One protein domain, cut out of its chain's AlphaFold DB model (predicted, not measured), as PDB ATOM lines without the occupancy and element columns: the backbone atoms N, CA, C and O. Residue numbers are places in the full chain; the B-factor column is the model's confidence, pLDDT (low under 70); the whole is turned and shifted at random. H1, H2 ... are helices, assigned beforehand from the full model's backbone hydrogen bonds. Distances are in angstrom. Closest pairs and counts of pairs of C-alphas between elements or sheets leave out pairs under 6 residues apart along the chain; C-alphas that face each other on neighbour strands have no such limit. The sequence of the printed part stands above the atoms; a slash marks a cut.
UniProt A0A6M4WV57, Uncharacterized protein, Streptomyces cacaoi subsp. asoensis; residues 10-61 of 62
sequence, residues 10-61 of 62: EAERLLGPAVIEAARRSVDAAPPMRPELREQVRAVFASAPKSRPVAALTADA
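What this domain is: This is residues 10 to 61 of the 62 residues of an uncharacterized protein of Streptomyces cacaoi subsp. asoensis (UniProt A0A6M4WV57). Four separate helices are strung along an open, flat C with an empty middle: H3 makes one side, H2 and little H1 curve away from its first end, and H4 lies beyond its other end. The printed part has 52 residues with four named helices, H1 to H4 in chain order, and no named strand; the class is all helix. It is extended, with a radius of gyration of the C-alphas of 16.3 A and spans of 40 by 33 by 17 A.

How they stand to each other: Start at H3, residues 35 to 47, which is apart from H2, residues 17 to 28, and from H4, residues 55 to 59. H1, residues 10 to 15, is close to H2 but not clearly touching: their closest C-alphas, those of Glu 12 and Ile 20, are 6.9 A apart. Their lines are about perpendicular, at 90 degrees. Every O i to N i+4 pair is within hydrogen-bond range in H1, H2 and H3; H4 has 0 of 1, and 0 of 2 O i to N i+3 pairs.

Where its parts are: Find C-alpha 35 at (379.159, 321.797, 183.479); from there H3 runs 18.5 A to C-alpha 47 at (381.358, 339.992, 181.258). H2 measures 16.3 A, H1 8.6 A and H4 6.8 A.

The domain as a whole: Look to Pro 31 and Ala 59 for the C-alphas farthest apart, 40.9 A. The printed part has no cut, and no link is long. Residues 51 to 61 of this model have pLDDT under 70.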
ATOM      1  N   GLU A  10     353.651 339.609 180.309       89.50
ATOM      2  CA  GLU A  10     353.620 340.493 179.141       89.50
ATOM      3  C   GLU A  10     354.360 339.875 177.951       89.50
ATOM      4  O   GLU A  10     353.877 339.940 176.823       89.50
ATOM      5  N   ALA A  11     355.494 339.213 178.194       87.31
ATOM      6  CA  ALA A  11     356.202 338.475 177.152       87.31
ATOM      7  C   ALA A  11     355.340 337.336 176.577       87.31
ATOM      8  O   ALA A  11     355.262 337.186 175.361       87.31
ATOM      9  N   GLU A  12     354.641 336.574 177.421       91.00
ATOM     10  CA  GLU A  12     353.724 335.511 176.994       91.00
ATOM     11  C   GLU A  12     352.542 336.064 176.189       91.00
ATOM     12  O   GLU A  12     352.189 335.498 175.153       91.00
ATOM     13  N   ARG A  13     351.975 337.204 176.606       91.69
ATOM     14  CA  ARG A  13     350.917 337.901 175.860       91.69
ATOM     15  C   ARG A  13     351.385 338.335 174.471       91.69
ATOM     16  O   ARG A  13     350.627 338.207 173.514       91.69
ATOM     17  N   LEU A  14     352.611 338.853 174.361       92.38
ATOM     18  CA  LEU A  14     353.191 339.323 173.099       92.38
ATOM     19  C   LEU A  14     353.577 338.175 172.157       92.38
ATOM     20  O   LEU A  14     353.387 338.291 170.949       92.38
ATOM     21  N   LEU A  15     354.121 337.080 172.692       92.00
ATOM     22  CA  LEU A  15     354.573 335.927 171.904       92.00
ATOM     23  C   LEU A  15     353.414 335.011 171.491       92.00
ATOM     24  O   LEU A  15     353.449 334.407 170.421       92.00
ATOM     25  N   GLY A  16     352.381 334.917 172.327       93.69
ATOM     26  CA  GLY A  16     351.235 334.050 172.107       93.69
ATOM     27  C   GLY A  16     351.510 332.571 172.423       93.69
ATOM     28  O   GLY A  16     352.657 332.111 172.444       93.69
ATOM     29  N   PRO A  17     350.445 331.783 172.653       93.00
ATOM     30  CA  PRO A  17     350.562 330.433 173.203       93.00
ATOM     31  C   PRO A  17     351.334 329.474 172.288       93.00
ATOM     32  O   PRO A  17     352.143 328.687 172.767       93.00
ATOM     33  N   ALA A  18     351.157 329.563 170.966       93.94
ATOM     34  CA  ALA A  18     351.828 328.662 170.025       93.94
ATOM     35  C   ALA A  18     353.361 328.808 170.043       93.94
ATOM     36  O   ALA A  18     354.079 327.809 169.967       93.94
ATOM     37  N   VAL A  19     353.863 330.041 170.164       95.94
ATOM     38  CA  VAL A  19     355.304 330.328 170.215       95.94
ATOM     39  C   VAL A  19     355.892 329.858 171.541       95.94
ATOM     40  O   VAL A  19     356.951 329.232 171.550       95.94
ATOM     41  N   ILE A  20     355.187 330.098 172.649       94.56
ATOM     42  CA  ILE A  20     355.603 329.628 173.973       94.56
ATOM     43  C   ILE A  20     355.681 328.099 174.009       94.56
ATOM     44  O   ILE A  20     356.687 327.553 174.456       94.56
ATOM     45  N   GLU A  21     354.681 327.401 173.474       95.50
ATOM     46  CA  GLU A  21     354.692 325.936 173.403       95.50
ATOM     47  C   GLU A  21     355.820 325.399 172.515       95.50
ATOM     48  O   GLU A  21     356.472 324.411 172.854       95.50
ATOM     49  N   ALA A  22     356.108 326.056 171.389       95.69
ATOM     50  CA  ALA A  22     357.241 325.683 170.547       95.69
ATOM     51  C   ALA A  22     358.586 325.874 171.271       95.69
ATOM     52  O   ALA A  22     359.459 325.004 171.192       95.69
ATOM     53  N   ALA A  23     358.743 326.976 172.009       93.56
ATOM     54  CA  ALA A  23     359.931 327.239 172.813       93.56
ATOM     55  C   ALA A  23     360.102 326.195 173.927       93.56
ATOM     56  O   ALA A  23     361.190 325.639 174.065       93.56
ATOM     57  N   ARG A  24     359.028 325.861 174.658       94.31
ATOM     58  CA  ARG A  24     359.032 324.812 175.694       94.31
ATOM     59  C   ARG A  24     359.485 323.471 175.127       94.31
ATOM     60  O   ARG A  24     360.477 322.929 175.596       94.31
ATOM     61  N   ARG A  25     358.868 323.015 174.029       96.50
ATOM     62  CA  ARG A  25     359.276 321.771 173.351       96.50
ATOM     63  C   ARG A  25     360.743 321.772 172.929       96.50
ATOM     64  O   ARG A  25     361.400 320.741 173.007       96.50
ATOM     65  N   SER A  26     361.253 322.915 172.475       95.69
ATOM     66  CA  SER A  26     362.651 323.041 172.046       95.69
ATOM     67  C   SER A  26     363.619 322.934 173.226       95.69
ATOM     68  O   SER A  26     364.671 322.318 173.099       95.69
ATOM     69  N   VAL A  27     363.256 323.511 174.375       92.62
ATOM     70  CA  VAL A  27     364.031 323.418 175.618       92.62
ATOM     71  C   VAL A  27     363.980 322.003 176.189       92.62
ATOM     72  O   VAL A  27     365.022 321.469 176.554       92.62
ATOM     73  N   ASP A  28     362.807 321.373 176.205       95.19
ATOM     74  CA  ASP A  28     362.628 320.014 176.729       95.19
ATOM     75  C   ASP A  28     363.369 318.966 175.885       95.19
ATOM     76  O   ASP A  28     363.890 317.986 176.414       95.19
ATOM     77  N   ALA A  29     363.448 319.180 174.568       95.75
ATOM     78  CA  ALA A  29     364.196 318.317 173.657       95.75
ATOM     79  C   ALA A  29     365.717 318.557 173.693       95.75
ATOM     80  O   ALA A  29     366.473 317.777 173.108       95.75
ATOM     81  N   ALA A  30     366.187 319.632 174.335       91.88
ATOM     82  CA  ALA A  30     367.602 319.963 174.352       91.88
ATOM     83  C   ALA A  30     368.382 319.012 175.280       91.88
ATOM     84  O   ALA A  30     367.947 318.728 176.399       91.88
ATOM     85  N   PRO A  31     369.574 318.539 174.868       92.06
ATOM     86  CA  PRO A  31     370.427 317.761 175.754       92.06
ATOM     87  C   PRO A  31     370.875 318.610 176.955       92.06
ATOM     88  O   PRO A  31     371.040 319.831 176.834       92.06
ATOM     89  N   PRO A  32     371.135 317.987 178.118       90.25
ATOM     90  CA  PRO A  32     371.583 318.716 179.292       90.25
ATOM     91  C   PRO A  32     372.915 319.422 179.018       90.25
ATOM     92  O   PRO A  32     373.857 318.844 178.471       90.25
ATOM     93  N   MET A  33     373.019 320.680 179.447       90.75
ATOM     94  CA  MET A  33     374.276 321.421 179.351       90.75
ATOM     95  C   MET A  33     375.358 320.763 180.209       90.75
ATOM     96  O   MET A  33     375.178 320.574 181.419       90.75
ATOM     97  N   ARG A  34     376.515 320.508 179.592       94.19
ATOM     98  CA  ARG A  34     377.728 320.102 180.308       94.19
ATOM     99  C   ARG A  34     378.152 321.189 181.310       94.19
ATOM    100  O   ARG A  34     377.965 322.375 181.011       94.19
ATOM    101  N   PRO A  35     378.729 320.827 182.470       93.56
ATOM    102  CA  PRO A  35     379.159 321.797 183.479       93.56
ATOM    103  C   PRO A  35     380.092 322.882 182.928       93.56
ATOM    104  O   PRO A  35     379.910 324.057 183.237       93.56
ATOM    105  N   GLU A  36     381.022 322.518 182.045       94.38
ATOM    106  CA  GLU A  36     382.006 323.438 181.462       94.38
ATOM    107  C   GLU A  36     381.325 324.478 180.567       94.38
ATOM    108  O   GLU A  36     381.644 325.663 180.617       94.38
ATOM    109  N   LEU A  37     380.335 324.045 179.779       93.00
ATOM    110  CA  LEU A  37     379.549 324.938 178.930       93.00
ATOM    111  C   LEU A  37     378.693 325.888 179.777       93.00
ATOM    112  O   LEU A  37     378.544 327.059 179.438       93.00
ATOM    113  N   ARG A  38     378.148 325.405 180.898       93.69
ATOM    114  CA  ARG A  38     377.380 326.237 181.831       93.69
ATOM    115  C   ARG A  38     378.235 327.358 182.419       93.69
ATOM    116  O   ARG A  38     377.763 328.490 182.498       93.69
ATOM    117  N   GLU A  39     379.477 327.056 182.787       94.19
ATOM    118  CA  GLU A  39     380.400 328.059 183.322       94.19
ATOM    119  C   GLU A  39     380.833 329.066 182.251       94.19
ATOM    120  O   GLU A  39     380.834 330.267 182.508       94.19
ATOM    121  N   GLN A  40     381.092 328.615 181.019       93.88
ATOM    122  CA  GLN A  40     381.379 329.517 179.896       93.88
ATOM    123  C   GLN A  40     380.225 330.490 179.639       93.88
ATOM    124  O   GLN A  40     380.443 331.695 179.528       93.88
ATOM    125  N   VAL A  41     378.987 329.991 179.602       93.00
ATOM    126  CA  VAL A  41     377.796 330.834 179.427       93.00
ATOM    127  C   VAL A  41     377.668 331.841 180.571       93.00
ATOM    128  O   VAL A  41     377.436 333.024 180.326       93.00
ATOM    129  N   ARG A  42     377.876 331.406 181.820       92.94
ATOM    130  CA  ARG A  42     377.873 332.300 182.984       92.94
ATOM    131  C   ARG A  42     378.930 333.399 182.859       92.94
ATOM    132  O   ARG A  42     378.603 334.564 183.084       92.94
ATOM    133  N   ALA A  43     380.159 333.049 182.488       92.94
ATOM    134  CA  ALA A  43     381.252 334.000 182.318       92.94
ATOM    135  C   ALA A  43     380.943 335.034 181.225       92.94
ATOM    136  O   ALA A  43     381.127 336.232 181.443       92.94
ATOM    137  N   VAL A  44     380.385 334.594 180.090       91.19
ATOM    138  CA  VAL A  44     379.956 335.486 179.003       91.19
ATOM    139  C   VAL A  44     378.934 336.501 179.512       91.19
ATOM    140  O   VAL A  44     379.156 337.702 179.369       91.19
ATOM    141  N   PHE A  45     377.866 336.055 180.175       88.25
ATOM    142  CA  PHE A  45     376.843 336.969 180.694       88.25
ATOM    143  C   PHE A  45     377.356 337.891 181.807       88.25
ATOM    144  O   PHE A  45     376.922 339.037 181.883       88.25
ATOM    145  N   ALA A  46     378.286 337.429 182.645       89.06
ATOM    146  CA  ALA A  46     378.905 338.261 183.678       89.06
ATOM    147  C   ALA A  46     379.812 339.354 183.086       89.06
ATOM    148  O   ALA A  46     379.882 340.456 183.626       89.06
ATOM    149  N   SER A  47     380.491 339.050 181.976       85.31
ATOM    150  CA  SER A  47     381.358 339.992 181.258       85.31
ATOM    151  C   SER A  47     380.603 340.932 180.315       85.31
ATOM    152  O   SER A  47     381.180 341.904 179.825       85.31
ATOM    153  N   ALA A  48     379.321 340.656 180.055       81.06
ATOM    154  CA  ALA A  48     378.532 341.444 179.127       81.06
ATOM    155  C   ALA A  48     378.411 342.891 179.641       81.06
ATOM    156  O   ALA A  48     378.004 343.112 180.789       81.06
ATOM    157  N   PRO A  49     378.737 343.900 178.812       77.31
ATOM    158  CA  PRO A  49     378.471 345.280 179.176       77.31
ATOM    159  C   PRO A  49     376.973 345.420 179.445       77.31
ATOM    160  O   PRO A  49     376.150 344.869 178.714       77.31
ATOM    161  N   LYS A  50     376.610 346.149 180.509       73.44
ATOM    162  CA  LYS A  50     375.201 346.409 180.829       73.44
ATOM    163  C   LYS A  50     374.531 346.969 179.577       73.44
ATOM    164  O   LYS A  50     374.941 348.029 179.100       73.44
ATOM    165  N   SER A  51     373.543 346.247 179.045       65.38
ATOM    166  CA  SER A  51     372.855 346.634 177.818       65.38
ATOM    167  C   SER A  51     372.421 348.091 177.911       65.38
ATOM    168  O   SER A  51     371.700 348.476 178.838       65.38
ATOM    169  N   ARG A  52     372.868 348.913 176.954       58.25
ATOM    170  CA  ARG A  52     372.287 350.242 176.769       58.25
ATOM    171  C   ARG A  52     370.797 350.055 176.473       58.25
ATOM    172  O   ARG A  52     370.439 349.126 175.746       58.25
ATOM    173  N   PRO A  53     369.920 350.898 177.036       55.72
ATOM    174  CA  PRO A  53     368.505 350.841 176.709       55.72
ATOM    175  C   PRO A  53     368.341 350.963 175.192       55.72
ATOM    176  O   PRO A  53     368.965 351.821 174.574       55.72
ATOM    177  N   VAL A  54     367.493 350.116 174.603       57.94
ATOM    178  CA  VAL A  54     367.248 350.039 173.147       57.94
ATOM    179  C   VAL A  54     366.880 351.404 172.541       57.94
ATOM    180  O   VAL A  54     367.221 351.679 171.396       57.94
ATOM    181  N   ALA A  55     366.293 352.307 173.336       56.25
ATOM    182  CA  ALA A  55     366.008 353.690 172.945       56.25
ATOM    183  C   ALA A  55     367.253 354.508 172.535       56.25
ATOM    184  O   ALA A  55     367.122 355.483 171.804       56.25
ATOM    185  N   ALA A  56     368.451 354.133 172.992       52.94
ATOM    186  CA  ALA A  56     369.699 354.785 172.600       52.94
ATOM    187  C   ALA A  56     370.205 354.329 171.217       52.94
ATOM    188  O   ALA A  56     370.959 355.065 170.596       52.94
ATOM    189  N   LEU A  57     369.791 353.156 170.717       53.34
ATOM    190  CA  LEU A  57     370.220 352.655 169.402       53.34
ATOM    191  C   LEU A  57     369.454 353.298 168.237       53.34
ATOM    192  O   LEU A  57     369.995 353.407 167.146       53.34
ATOM    193  N   THR A  58     368.210 353.728 168.453       54.41
ATOM    194  CA  THR A  58     367.405 354.402 167.419       54.41
ATOM    195  C   THR A  58     367.698 355.898 167.311       54.41
ATOM    196  O   THR A  58     367.355 356.502 166.304       54.41
ATOM    197  N   ALA A  59     368.307 356.499 168.337       54.56
ATOM    198  CA  ALA A  59     368.673 357.918 168.349       54.56
ATOM    199  C   ALA A  59     370.005 358.208 167.630       54.56
ATOM    200  O   ALA A  59     370.220 359.335 167.212       54.56
ATOM    201  N   ASP A  60     370.869 357.200 167.480       49.66
ATOM    202  CA  ASP A  60     372.150 357.284 166.750       49.66
ATOM    203  C   ASP A  60     371.990 356.954 165.247       49.66
ATOM    204  O   ASP A  60     372.950 356.958 164.482       49.66
ATOM    205  N   ALA A  61     370.767 356.615 164.824       52.69
ATOM    206  CA  ALA A  61     370.423 356.233 163.455       52.69
ATOM    207  C   ALA A  61     369.594 357.306 162.714       52.69
ATOM    208  O   ALA A  61     368.996 356.993 161.683       52.69
TER     209      ALA A  61